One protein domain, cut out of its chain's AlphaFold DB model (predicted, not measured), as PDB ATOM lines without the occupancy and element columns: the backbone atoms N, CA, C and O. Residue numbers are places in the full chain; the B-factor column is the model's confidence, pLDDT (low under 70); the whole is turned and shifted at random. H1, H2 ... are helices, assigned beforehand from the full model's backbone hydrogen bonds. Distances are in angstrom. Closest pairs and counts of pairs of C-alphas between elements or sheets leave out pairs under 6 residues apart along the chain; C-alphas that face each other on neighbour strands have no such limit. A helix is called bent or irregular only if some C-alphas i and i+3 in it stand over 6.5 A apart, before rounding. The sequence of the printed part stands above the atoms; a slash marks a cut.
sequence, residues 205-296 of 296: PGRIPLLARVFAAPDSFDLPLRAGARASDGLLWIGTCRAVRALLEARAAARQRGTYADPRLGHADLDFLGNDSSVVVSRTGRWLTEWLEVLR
ATOM      1  N   PRO A 205     228.179 149.410 188.359       87.81
ATOM      2  CA  PRO A 205     227.688 150.778 188.546       87.81
ATOM      3  C   PRO A 205     226.914 150.998 189.856       87.81
ATOM      4  O   PRO A 205     226.783 152.140 190.304       87.81
ATOM      5  N   GLY A 206     226.420 149.932 190.494       90.44
ATOM      6  CA  GLY A 206     225.788 149.983 191.809       90.44
ATOM      7  C   GLY A 206     226.701 150.532 192.909       90.44
ATOM      8  O   GLY A 206     226.202 150.991 193.933       90.44
ATOM      9  N   ARG A 207     228.028 150.542 192.713       91.19
ATOM     10  CA  ARG A 207     229.010 151.066 193.685       91.19
ATOM     11  C   ARG A 207     229.264 152.567 193.593       91.19
ATOM     12  O   ARG A 207     229.818 153.138 194.531       91.19
ATOM     13  N   ILE A 208     228.827 153.226 192.515       94.12
ATOM     14  CA  ILE A 208     229.054 154.665 192.291       94.12
ATOM     15  C   ILE A 208     228.681 155.517 193.522       94.12
ATOM     16  O   ILE A 208     229.506 156.341 193.925       94.12
ATOM     17  N   PRO A 209     227.502 155.343 194.166       97.00
ATOM     18  CA  PRO A 209     227.122 156.185 195.301       97.00
ATOM     19  C   PRO A 209     228.060 156.048 196.507       97.00
ATOM     20  O   PRO A 209     228.384 157.050 197.145       97.00
ATOM     21  N   LEU A 210     228.507 154.828 196.825       97.31
ATOM     22  CA  LEU A 210     229.420 154.597 197.943       97.31
ATOM     23  C   LEU A 210     230.805 155.179 197.646       97.31
ATOM     24  O   LEU A 210     231.331 155.924 198.468       97.31
ATOM     25  N   LEU A 211     231.364 154.893 196.467       96.44
ATOM     26  CA  LEU A 211     232.685 155.387 196.072       96.44
ATOM     27  C   LEU A 211     232.734 156.923 196.068       96.44
ATOM     28  O   LEU A 211     233.661 157.508 196.620       96.44
ATOM     29  N   ALA A 212     231.698 157.590 195.550       97.69
ATOM     30  CA  ALA A 212     231.602 159.051 195.579       97.69
ATOM     31  C   ALA A 212     231.601 159.615 197.012       97.69
ATOM     32  O   ALA A 212     232.290 160.596 197.298       97.69
ATOM     33  N   ARG A 213     230.879 158.975 197.942       98.19
ATOM     34  CA  ARG A 213     230.867 159.372 199.361       98.19
ATOM     35  C   ARG A 213     232.221 159.158 200.033       98.19
ATOM     36  O   ARG A 213     232.667 160.036 200.767       98.19
ATOM     37  N   VAL A 214     232.865 158.017 199.780       97.75
ATOM     38  CA  VAL A 214     234.197 157.701 200.320       97.75
ATOM     39  C   VAL A 214     235.241 158.684 199.793       97.75
ATOM     40  O   VAL A 214     236.062 159.154 200.569       97.75
ATOM     41  N   PHE A 215     235.196 159.049 198.509       96.69
ATOM     42  CA  PHE A 215     236.097 160.058 197.950       96.69
ATOM     43  C   PHE A 215     235.849 161.453 198.542       96.69
ATOM     44  O   PHE A 215     236.787 162.170 198.865       96.69
ATOM     45  N   ALA A 216     234.592 161.857 198.733       97.69
ATOM     46  CA  ALA A 216     234.294 163.183 199.271       97.69
ATOM     47  C   ALA A 216     234.723 163.361 200.743       97.69
ATOM     48  O   ALA A 216     235.086 164.468 201.155       97.69
ATOM     49  N   ALA A 217     234.650 162.288 201.537       97.12
ATOM     50  CA  ALA A 217     234.908 162.305 202.975       97.12
ATOM     51  C   ALA A 217     235.403 160.929 203.482       97.12
ATOM     52  O   ALA A 217     234.654 160.211 204.150       97.12
ATOM     53  N   PRO A 218     236.649 160.522 203.167       96.00
ATOM     54  CA  PRO A 218     237.185 159.218 203.571       96.00
ATOM     55  C   PRO A 218     237.294 159.077 205.098       96.00
ATOM     56  O   PRO A 218     237.089 157.994 205.643       96.00
ATOM     57  N   ASP A 219     237.528 160.181 205.802       95.00
ATOM     58  CA  ASP A 219     237.530 160.285 207.263       95.00
ATOM     59  C   ASP A 219     236.198 159.854 207.902       95.00
ATOM     60  O   ASP A 219     236.191 159.222 208.955       95.00
ATOM     61  N   SER A 220     235.068 160.097 207.228       96.38
ATOM     62  CA  SER A 220     233.737 159.653 207.679       96.38
ATOM     63  C   SER A 220     233.564 158.128 207.638       96.38
ATOM     64  O   SER A 220     232.591 157.601 208.175       96.38
ATOM     65  N   PHE A 221     234.505 157.422 207.010       96.50
ATOM     66  CA  PHE A 221     234.617 155.967 206.997       96.50
ATOM     67  C   PHE A 221     235.839 155.487 207.797       96.50
ATOM     68  O   PHE A 221     236.247 154.338 207.649       96.50
ATOM     69  N   ASP A 222     236.452 156.345 208.623       95.81
ATOM     70  CA  ASP A 222     237.668 156.033 209.387       95.81
ATOM     71  C   ASP A 222     238.808 155.525 208.469       95.81
ATOM     72  O   ASP A 222     239.505 154.540 208.722       95.81
ATOM     73  N   LEU A 223     238.975 156.199 207.326       95.25
ATOM     74  CA  LEU A 223     240.067 155.972 206.383       95.25
ATOM     75  C   LEU A 223     241.075 157.128 206.420       95.25
ATOM     76  O   LEU A 223     240.684 158.286 206.586       95.25
ATOM     77  N   PRO A 224     242.366 156.861 206.154       93.12
ATOM     78  CA  PRO A 224     243.324 157.924 205.891       93.12
ATOM     79  C   PRO A 224     242.902 158.705 204.643       93.12
ATOM     80  O   PRO A 224     242.476 158.103 203.657       93.12
ATOM     81  N   LEU A 225     243.102 160.026 204.631       92.44
ATOM     82  CA  LEU A 225     242.682 160.880 203.509       92.44
ATOM     83  C   LEU A 225     243.217 160.380 202.158       92.44
ATOM     84  O   LEU A 225     242.462 160.260 201.194       92.44
ATOM     85  N   ARG A 226     244.495 159.974 202.104       89.25
ATOM     86  CA  ARG A 226     245.119 159.425 200.885       89.25
ATOM     87  C   ARG A 226     244.427 158.171 200.344       89.25
ATOM     88  O   ARG A 226     244.532 157.898 199.154       89.25
ATOM     89  N   ALA A 227     243.726 157.405 201.181       88.31
ATOM     90  CA  ALA A 227     242.985 156.237 200.718       88.31
ATOM     91  C   ALA A 227     241.797 156.618 199.821       88.31
ATOM     92  O   ALA A 227     241.366 155.780 199.033       88.31
ATOM     93  N   GLY A 228     241.335 157.874 199.866       89.19
ATOM     94  CA  GLY A 228     240.296 158.389 198.975       89.19
ATOM     95  C   GLY A 228     240.633 158.253 197.487       89.19
ATOM     96  O   GLY A 228     239.724 158.000 196.706       89.19
ATOM     97  N   ALA A 229     241.915 158.288 197.096       86.81
ATOM     98  CA  ALA A 229     242.330 158.076 195.702       86.81
ATOM     99  C   ALA A 229     241.865 156.717 195.139       86.81
ATOM    100  O   ALA A 229     241.528 156.600 193.971       86.81
ATOM    101  N   ARG A 230     241.731 155.684 195.983       88.75
ATOM    102  CA  ARG A 230     241.187 154.383 195.552       88.75
ATOM    103  C   ARG A 230     239.714 154.481 195.149       88.75
ATOM    104  O   ARG A 230     239.244 153.733 194.299       88.75
ATOM    105  N   ALA A 231     238.967 155.387 195.775       92.19
ATOM    106  CA  ALA A 231     237.570 155.608 195.441       92.19
ATOM    107  C   ALA A 231     237.414 156.400 194.134       92.19
ATOM    108  O   ALA A 231     236.523 156.073 193.349       92.19
ATOM    109  N   SER A 232     238.289 157.381 193.863       89.25
ATOM    110  CA  SER A 232     238.325 158.038 192.551       89.25
ATOM    111  C   SER A 232     238.767 157.074 191.450       89.25
ATOM    112  O   SER A 232     238.087 156.999 190.427       89.25
ATOM    113  N   ASP A 233     239.786 156.246 191.700       85.00
ATOM    114  CA  ASP A 233     240.197 155.156 190.805       85.00
ATOM    115  C   ASP A 233     239.029 154.219 190.473       85.00
ATOM    116  O   ASP A 233     238.810 153.897 189.309       85.00
ATOM    117  N   GLY A 234     238.235 153.820 191.473       86.19
ATOM    118  CA  GLY A 234     237.058 152.977 191.259       86.19
ATOM    119  C   GLY A 234     235.975 153.637 190.403       86.19
ATOM    120  O   GLY A 234     235.362 152.982 189.562       86.19
ATOM    121  N   LEU A 235     235.739 154.942 190.573       87.88
ATOM    122  CA  LEU A 235     234.788 155.688 189.739       87.88
ATOM    123  C   LEU A 235     235.265 155.781 188.287       87.88
ATOM    124  O   LEU A 235     234.459 155.606 187.370       87.88
ATOM    125  N   LEU A 236     236.563 156.014 188.081       83.44
ATOM    126  CA  LEU A 236     237.171 155.964 186.755       83.44
ATOM    127  C   LEU A 236     237.033 154.552 186.172       83.44
ATOM    128  O   LEU A 236     236.500 154.402 185.082       83.44
ATOM    129  N   TRP A 237     237.372 153.508 186.927       81.19
ATOM    130  CA  TRP A 237     237.301 152.116 186.475       81.19
ATOM    131  C   TRP A 237     235.900 151.666 186.038       81.19
ATOM    132  O   TRP A 237     235.750 150.947 185.049       81.19
ATOM    133  N   ILE A 238     234.845 152.114 186.727       82.69
ATOM    134  CA  ILE A 238     233.463 151.841 186.303       82.69
ATOM    135  C   ILE A 238     233.204 152.405 184.899       82.69
ATOM    136  O   ILE A 238     232.494 151.766 184.118       82.69
ATOM    137  N   GLY A 239     233.781 153.567 184.577       77.94
ATOM    138  CA  GLY A 239     233.891 154.056 183.204       77.94
ATOM    139  C   GLY A 239     232.555 154.380 182.539       77.94
ATOM    140  O   GLY A 239     232.377 154.108 181.358       77.94
ATOM    141  N   THR A 240     231.591 154.925 183.289       82.56
ATOM    142  CA  THR A 240     230.281 155.355 182.757       82.56
ATOM    143  C   THR A 240     230.093 156.863 182.905       82.56
ATOM    144  O   THR A 240     230.656 157.468 183.819       82.56
ATOM    145  N   CYS A 241     229.225 157.473 182.085       84.31
ATOM    146  CA  CYS A 241     228.851 158.892 182.227       84.31
ATOM    147  C   CYS A 241     228.406 159.229 183.664       84.31
ATOM    148  O   CYS A 241     228.791 160.255 184.229       84.31
ATOM    149  N   ARG A 242     227.646 158.323 184.297       88.38
ATOM    150  CA  ARG A 242     227.209 158.457 185.695       88.38
ATOM    151  C   ARG A 242     228.388 158.468 186.673       88.38
ATOM    152  O   ARG A 242     228.373 159.263 187.606       88.38
ATOM    153  N   ALA A 243     229.381 157.604 186.476       88.31
ATOM    154  CA  ALA A 243     230.545 157.525 187.354       88.31
ATOM    155  C   ALA A 243     231.446 158.764 187.223       88.31
ATOM    156  O   ALA A 243     231.835 159.338 188.237       88.31
ATOM    157  N   VAL A 244     231.683 159.243 185.993       87.69
ATOM    158  CA  VAL A 244     232.437 160.485 185.737       87.69
ATOM    159  C   VAL A 244     231.740 161.687 186.374       87.69
ATOM    160  O   VAL A 244     232.380 162.492 187.051       87.69
ATOM    161  N   ARG A 245     230.414 161.795 186.226       91.44
ATOM    162  CA  ARG A 245     229.637 162.862 186.868       91.44
ATOM    163  C   ARG A 245     229.748 162.805 188.393       91.44
ATOM    164  O   ARG A 245     230.032 163.825 189.013       91.44
ATOM    165  N   ALA A 246     229.594 161.618 188.977       94.94
ATOM    166  CA  ALA A 246     229.716 161.423 190.417       94.94
ATOM    167  C   ALA A 246     231.120 161.773 190.941       94.94
ATOM    168  O   ALA A 246     231.235 162.352 192.018       94.94
ATOM    169  N   LEU A 247     232.183 161.483 190.181       92.38
ATOM    170  CA  LEU A 247     233.550 161.886 190.523       92.38
ATOM    171  C   LEU A 247     233.705 163.414 190.550       92.38
ATOM    172  O   LEU A 247     234.267 163.960 191.499       92.38
ATOM    173  N   LEU A 248     233.177 164.116 189.544       92.12
ATOM    174  CA  LEU A 248     233.219 165.582 189.486       92.12
ATOM    175  C   LEU A 248     232.429 166.227 190.639       92.12
ATOM    176  O   LEU A 248     232.916 167.166 191.272       92.12
ATOM    177  N   GLU A 249     231.247 165.699 190.952       96.38
ATOM    178  CA  GLU A 249     230.424 166.149 192.081       96.38
ATOM    179  C   GLU A 249     231.118 165.892 193.428       96.38
ATOM    180  O   GLU A 249     231.220 166.794 194.263       96.38
ATOM    181  N   ALA A 250     231.665 164.691 193.628       96.56
ATOM    182  CA  ALA A 250     232.390 164.332 194.842       96.56
ATOM    183  C   ALA A 250     233.662 165.174 195.026       96.56
ATOM    184  O   ALA A 250     233.961 165.594 196.143       96.56
ATOM    185  N   ARG A 251     234.367 165.506 193.936       94.00
ATOM    186  CA  ARG A 251     235.500 166.443 193.948       94.00
ATOM    187  C   ARG A 251     235.082 167.836 194.414       94.00
ATOM    188  O   ARG A 251     235.771 168.436 195.241       94.00
ATOM    189  N   ALA A 252     233.969 168.358 193.899       95.00
ATOM    190  CA  ALA A 252     233.445 169.654 194.321       95.00
ATOM    191  C   ALA A 252     233.075 169.643 195.814       95.00
ATOM    192  O   ALA A 252     233.464 170.552 196.549       95.00
ATOM    193  N   ALA A 253     232.414 168.579 196.280       97.19
ATOM    194  CA  ALA A 253     232.071 168.396 197.688       97.19
ATOM    195  C   ALA A 253     233.316 168.297 198.591       97.19
ATOM    196  O   ALA A 253     233.389 168.981 199.611       97.19
ATOM    197  N   ALA A 254     234.327 167.513 198.199       95.75
ATOM    198  CA  ALA A 254     235.595 167.402 198.921       95.75
ATOM    199  C   ALA A 254     236.297 168.760 199.050       95.75
ATOM    200  O   ALA A 254     236.844 169.090 200.104       95.75
ATOM    201  N   ARG A 255     236.256 169.575 197.985       94.38
ATOM    202  CA  ARG A 255     236.854 170.912 197.989       94.38
ATOM    203  C   ARG A 255     236.107 171.876 198.901       94.38
ATOM    204  O   ARG A 255     236.751 172.578 199.672       94.38
ATOM    205  N   GLN A 256     234.776 171.875 198.862       96.44
ATOM    206  CA  GLN A 256     233.949 172.690 199.761       96.44
ATOM    207  C   GLN A 256     234.169 172.333 201.236       96.44
ATOM    208  O   GLN A 256     234.161 173.217 202.088       96.44
ATOM    209  N   ARG A 257     234.401 171.051 201.540       94.69
ATOM    210  CA  ARG A 257     234.701 170.568 202.896       94.69
ATOM    211  C   ARG A 257     236.137 170.828 203.350       94.69
ATOM    212  O   ARG A 257     236.417 170.706 204.536       94.69
ATOM    213  N   GLY A 258     237.054 171.120 202.428       94.94
ATOM    214  CA  GLY A 258     238.485 171.161 202.726       94.94
ATOM    215  C   GLY A 258     239.091 169.787 203.041       94.94
ATOM    216  O   GLY A 258     240.162 169.733 203.638       94.94
ATOM    217  N   THR A 259     238.448 168.684 202.623       94.62
ATOM    218  CA  THR A 259     238.871 167.295 202.909       94.62
ATOM    219  C   THR A 259     240.345 167.053 202.561       94.62
ATOM    220  O   THR A 259     241.049 166.356 203.283       94.62
ATOM    221  N   TYR A 260     240.821 167.659 201.471       93.25
ATOM    222  CA  TYR A 260     242.185 167.508 200.955       93.25
ATOM    223  C   TYR A 260     242.999 168.806 201.005       93.25
ATOM    224  O   TYR A 260     243.876 169.020 200.172       93.25
ATOM    225  N   ALA A 261     242.686 169.704 201.943       90.56
ATOM    226  CA  ALA A 261     243.333 171.013 202.027       90.56
ATOM    227  C   ALA A 261     244.781 170.964 202.552       90.56
ATOM    228  O   ALA A 261     245.500 171.945 202.384       90.56
ATOM    229  N   ASP A 262     245.215 169.859 203.175       89.31
ATOM    230  CA  ASP A 262     246.607 169.691 203.615       89.31
ATOM    231  C   ASP A 262     247.545 169.607 202.392       89.31
ATOM    232  O   ASP A 262     247.477 168.625 201.642       89.31
ATOM    233  N   PRO A 263     248.465 170.575 202.197       85.19
ATOM    234  CA  PRO A 263     249.391 170.581 201.066       85.19
ATOM    235  C   PRO A 263     250.273 169.334 200.990       85.19
ATOM    236  O   PRO A 263     250.705 168.954 199.905       85.19
ATOM    237  N   ARG A 264     250.516 168.650 202.117       86.88
ATOM    238  CA  ARG A 264     251.291 167.401 202.137       86.88
ATOM    239  C   ARG A 264     250.627 166.297 201.327       86.88
ATOM    240  O   ARG A 264     251.312 165.360 200.932       86.88
ATOM    241  N   LEU A 265     249.316 166.372 201.100       83.06
ATOM    242  CA  LEU A 265     248.576 165.404 200.295       83.06
ATOM    243  C   LEU A 265     248.815 165.578 198.791       83.06
ATOM    244  O   LEU A 265     248.560 164.629 198.056       83.06
ATOM    245  N   GLY A 266     249.323 166.733 198.350       78.56
ATOM    246  CA  GLY A 266     249.666 166.985 196.952       78.56
ATOM    247  C   GLY A 266     250.744 166.043 196.406       78.56
ATOM    248  O   GLY A 266     251.452 165.360 197.154       78.56
ATOM    249  N   HIS A 267     250.850 166.008 195.080       69.38
ATOM    250  CA  HIS A 267     251.885 165.280 194.354       69.38
ATOM    251  C   HIS A 267     252.421 166.167 193.228       69.38
ATOM    252  O   HIS A 267     251.641 166.691 192.433       69.38
ATOM    253  N   ALA A 268     253.747 166.337 193.176       75.31
ATOM    254  CA  ALA A 268     254.398 167.349 192.342       75.31
ATOM    255  C   ALA A 268     253.778 168.749 192.567       75.31
ATOM    256  O   ALA A 268     253.520 169.122 193.712       75.31
ATOM    257  N   ASP A 269     253.518 169.499 191.495       74.62
ATOM    258  CA  ASP A 269     252.938 170.850 191.538       74.62
ATOM    259  C   ASP A 269     251.395 170.856 191.594       74.62
ATOM    260  O   ASP A 269     250.759 171.894 191.397       74.62
ATOM    261  N   LEU A 270     250.765 169.700 191.838       78.75
ATOM    262  CA  LEU A 270     249.311 169.544 191.855       78.75
ATOM    263  C   LEU A 270     248.785 169.285 193.266       78.75
ATOM    264  O   LEU A 270     249.336 168.494 194.037       78.75
ATOM    265  N   ASP A 271     247.644 169.906 193.580       81.94
ATOM    266  CA  ASP A 271     246.867 169.502 194.748       81.94
ATOM    267  C   ASP A 271     246.285 168.089 194.555       81.94
ATOM    268  O   ASP A 271     246.200 167.570 193.438       81.94
ATOM    269  N   PHE A 272     245.882 167.450 195.657       83.88
ATOM    270  CA  PHE A 272     245.393 166.066 195.637       83.88
ATOM    271  C   PHE A 272     244.261 165.851 194.614       83.88
ATOM    272  O   PHE A 272     244.221 164.834 193.933       83.88
ATOM    273  N   LEU A 273     243.362 166.829 194.467       83.38
ATOM    274  CA  LEU A 273     242.215 166.754 193.557       83.38
ATOM    275  C   LEU A 273     242.591 167.031 192.091       83.38
ATOM    276  O   LEU A 273     241.852 166.656 191.180       83.38
ATOM    277  N   GLY A 274     243.682 167.755 191.853       74.62
ATOM    278  CA  GLY A 274     244.246 168.036 190.536       74.62
ATOM    279  C   GLY A 274     244.985 166.839 189.944       74.62
ATOM    280  O   GLY A 274     244.983 166.686 188.721       74.62
ATOM    281  N   ASN A 275     245.537 165.969 190.796       73.50
ATOM    282  CA  ASN A 275     246.243 164.758 190.379       73.50
ATOM    283  C   ASN A 275     245.371 163.863 189.483       73.50
ATOM    284  O   ASN A 275     245.795 163.514 188.387       73.50
ATOM    285  N   ASP A 276     244.119 163.597 189.868       68.12
ATOM    286  CA  ASP A 276     243.198 162.758 189.083       68.12
ATOM    287  C   ASP A 276     242.964 163.313 187.666       68.12
ATOM    288  O   ASP A 276     242.906 162.574 186.686       68.12
ATOM    289  N   SER A 277     242.863 164.640 187.524       68.75
ATOM    290  CA  SER A 277     242.676 165.278 186.211       68.75
ATOM    291  C   SER A 277     243.941 165.253 185.357       68.75
ATOM    292  O   SER A 277     243.843 165.038 184.152       68.75
ATOM    293  N   SER A 278     245.111 165.448 185.971       73.75
ATOM    294  CA  SER A 278     246.406 165.339 185.288       73.75
ATOM    295  C   SER A 278     246.666 163.914 184.805       73.75
ATOM    296  O   SER A 278     247.085 163.696 183.667       73.75
ATOM    297  N   VAL A 279     246.330 162.938 185.641       73.00
ATOM    298  CA  VAL A 279     246.396 161.520 185.315       73.00
ATOM    299  C   VAL A 279     245.496 161.187 184.122       73.00
ATOM    300  O   VAL A 279     245.955 160.567 183.171       73.00
ATOM    301  N   VAL A 280     244.241 161.641 184.108       73.62
ATOM    302  CA  VAL A 280     243.333 161.361 182.984       73.62
ATOM    303  C   VAL A 280     243.835 161.997 181.683       73.62
ATOM    304  O   VAL A 280     243.967 161.299 180.680       73.62
ATOM    305  N   VAL A 281     244.193 163.287 181.691       75.81
ATOM    306  CA  VAL A 281     244.608 163.982 180.459       75.81
ATOM    307  C   VAL A 281     245.951 163.494 179.920       75.81
ATOM    308  O   VAL A 281     246.098 163.355 178.709       75.81
ATOM    309  N   SER A 282     246.914 163.174 180.788       72.00
ATOM    310  CA  SER A 282     248.208 162.625 180.353       72.00
ATOM    311  C   SER A 282     248.063 161.255 179.694       72.00
ATOM    312  O   SER A 282     248.825 160.922 178.790       72.00
ATOM    313  N   ARG A 283     247.068 160.468 180.111       71.31
ATOM    314  CA  ARG A 283     246.880 159.095 179.636       71.31
ATOM    315  C   ARG A 283     245.947 158.989 178.437       71.31
ATOM    316  O   ARG A 283     246.179 158.147 177.578       71.31
ATOM    317  N   THR A 284     244.923 159.838 178.350       70.38
ATOM    318  CA  THR A 284     243.924 159.775 177.266       70.38
ATOM    319  C   THR A 284     244.005 160.941 176.282       70.38
ATOM    320  O   THR A 284     243.279 160.959 175.293       70.38
ATOM    321  N   GLY A 285     244.812 161.967 176.565       74.06
ATOM    322  CA  GLY A 285     244.826 163.217 175.799       74.06
ATOM    323  C   GLY A 285     243.549 164.056 175.929       74.06
ATOM    324  O   GLY A 285     243.384 165.008 175.172       74.06
ATOM    325  N   ARG A 286     242.645 163.708 176.857       77.25
ATOM    326  CA  ARG A 286     241.337 164.356 177.050       77.25
ATOM    327  C   ARG A 286     241.122 164.729 178.505       77.25
ATOM    328  O   ARG A 286     241.500 163.985 179.407       77.25
ATOM    329  N   TRP A 287     240.478 165.858 178.747       83.12
ATOM    330  CA  TRP A 287     240.095 166.262 180.093       83.12
ATOM    331  C   TRP A 287     238.968 165.380 180.629       83.12
ATOM    332  O   TRP A 287     238.081 164.952 179.893       83.12
ATOM    333  N   LEU A 288     238.939 165.171 181.949       79.38
ATOM    334  CA  LEU A 288     237.876 164.399 182.604       79.38
ATOM    335  C   LEU A 288     236.464 164.923 182.271       79.38
ATOM    336  O   LEU A 288     235.523 164.145 182.167       79.38
ATOM    337  N   THR A 289     236.307 166.233 182.070       84.00
ATOM    338  CA  THR A 289     235.028 166.855 181.698       84.00
ATOM    339  C   THR A 289     234.584 166.532 180.274       84.00
ATOM    340  O   THR A 289     233.386 166.428 180.035       84.00
ATOM    341  N   GLU A 290     235.517 166.326 179.341       82.94
ATOM    342  CA  GLU A 290     235.212 165.983 177.942       82.94
ATOM    343  C   GLU A 290     234.619 164.571 177.834       82.94
ATOM    344  O   GLU A 290     233.780 164.293 176.977       82.94
ATOM    345  N   TRP A 291     234.971 163.681 178.767       79.75
ATOM    346  CA  TRP A 291     234.411 162.330 178.839       79.75
ATOM    347  C   TRP A 291     232.904 162.300 179.118       79.75
ATOM    348  O   TRP A 291     232.246 161.318 178.781       79.75
ATOM    349  N   LEU A 292     232.316 163.371 179.669       79.81
ATOM    350  CA  LEU A 292     230.860 163.471 179.817       79.81
ATOM    351  C   LEU A 292     230.126 163.547 178.477       79.81
ATOM    352  O   LEU A 292     228.938 163.239 178.443       79.81
ATOM    353  N   GLU A 293     230.787 164.005 177.416       78.06
ATOM    354  CA  GLU A 293     230.213 164.088 176.073       78.06
ATOM    355  C   GLU A 293     230.466 162.806 175.291       78.06
ATOM    356  O   GLU A 293     229.548 162.295 174.663       78.06
ATOM    357  N   VAL A 294     231.672 162.242 175.410       74.94
ATOM    358  CA  VAL A 294     232.046 160.966 174.778       74.94
ATOM    359  C   VAL A 294     231.164 159.806 175.258       74.94
ATOM    360  O   VAL A 294     230.929 158.864 174.512       74.94
ATOM    361  N   LEU A 295     230.677 159.872 176.503       71.12
ATOM    362  CA  LEU A 295     229.884 158.811 177.136       71.12
ATOM    363  C   LEU A 295     228.367 158.998 177.086       71.12
ATOM    364  O   LEU A 295     227.656 158.237 177.750       71.12
ATOM    365  N   ARG A 296     227.877 160.039 176.414       68.81
ATOM    366  CA  ARG A 296     226.438 160.217 176.178       68.81
ATOM    367  C   ARG A 296     225.962 159.291 175.074       68.81
ATOM    368  O   ARG A 296     224.844 158.767 175.254       68.81
TER     369      ARG A 296
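AT A GLANCE: This is residues 205 to 296 of the 296 residues of an uncharacterized protein of Gemmatimonadales bacterium (UniProt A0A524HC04). Three helices, H1, H3 and H4, make an up-and-down bundle, each running against the one before it, with their centres in a triangle. H5 runs loosely along H3 and H4 on the side away from H1, while short H2 sits at one end of the bundle and short H6 at the other. The printed part has 92 residues with six named helices, H1 to H6 in order, and no named strand; the class is all helix. It is compact, with a radius of gyration of the C-alphas of 12.5 A and spans of 34 by 32 by 19 A.

IN THESE COORDINATES: H4, the longest, covers residues 241 to 257 over 24.4 A, beginning at C-alpha 241 (228.851, 158.892, 182.227). H3 is residues 225 to 238, 21.5 A; H5 is residues 272 to 284, 19.5 A. H1 is residues 205 to 216, 17.7 A, from C-alpha 205 (227.688, 150.778, 188.546); it is irregular, with C-alphas 206 and 209 7.2 A apart. H2 is residues 218 to 221, 5.4 A, and H6 residues 291 to 294, 4.9 A, ending at C-alpha 294 (232.046, 160.966, 174.778).

HOW THE PARTS SIT: H4 touches H1 at a shallow tilt of 17 degrees, the same way; the closest C-alphas, of Ala 216 and Ala 254, are 4.4 A apart. H3 and H4 form a helical hairpin at 18 degrees, touching through residues 232 to 236 and 243 to 247 alone; the closest C-alphas are Leu 235 and Ala 243, 5.2 A. H1 and H3 touch, opposite ways at 25 degrees, closest at C-alphas 215 and 228, 4.6 A. H6 touches H4 at residues 241 to 245 alone, closest at C-alphas 292 and 241, 5.6 A. H2 and H3 touch only at the corner, closest at C-alphas 218 and 228, 5.6 A. H5 is close but not clearly touching to H4, closest at C-alphas 273 and 251, 6.7 A, and to H3, closest at C-alphas 276 and 232, 7.6 A. H1 and H5 are apart. Every O i to N i+4 pair is within hydrogen-bond range in H4, against 6 of 8 in H1, 7 of 10 in H3 and 7 of 9 in H5; H2 and H6 are too short for such a pair.

THE WHOLE: The C-alphas farthest apart, of Arg 264 and Arg 296, are 36.6 A apart. The printed part has no cut; H4 to H5 is a long link, residues 258 to 271. Mean pLDDT of the printed part is 86.3, with residues 267, 276 to 277 and 296 under 70.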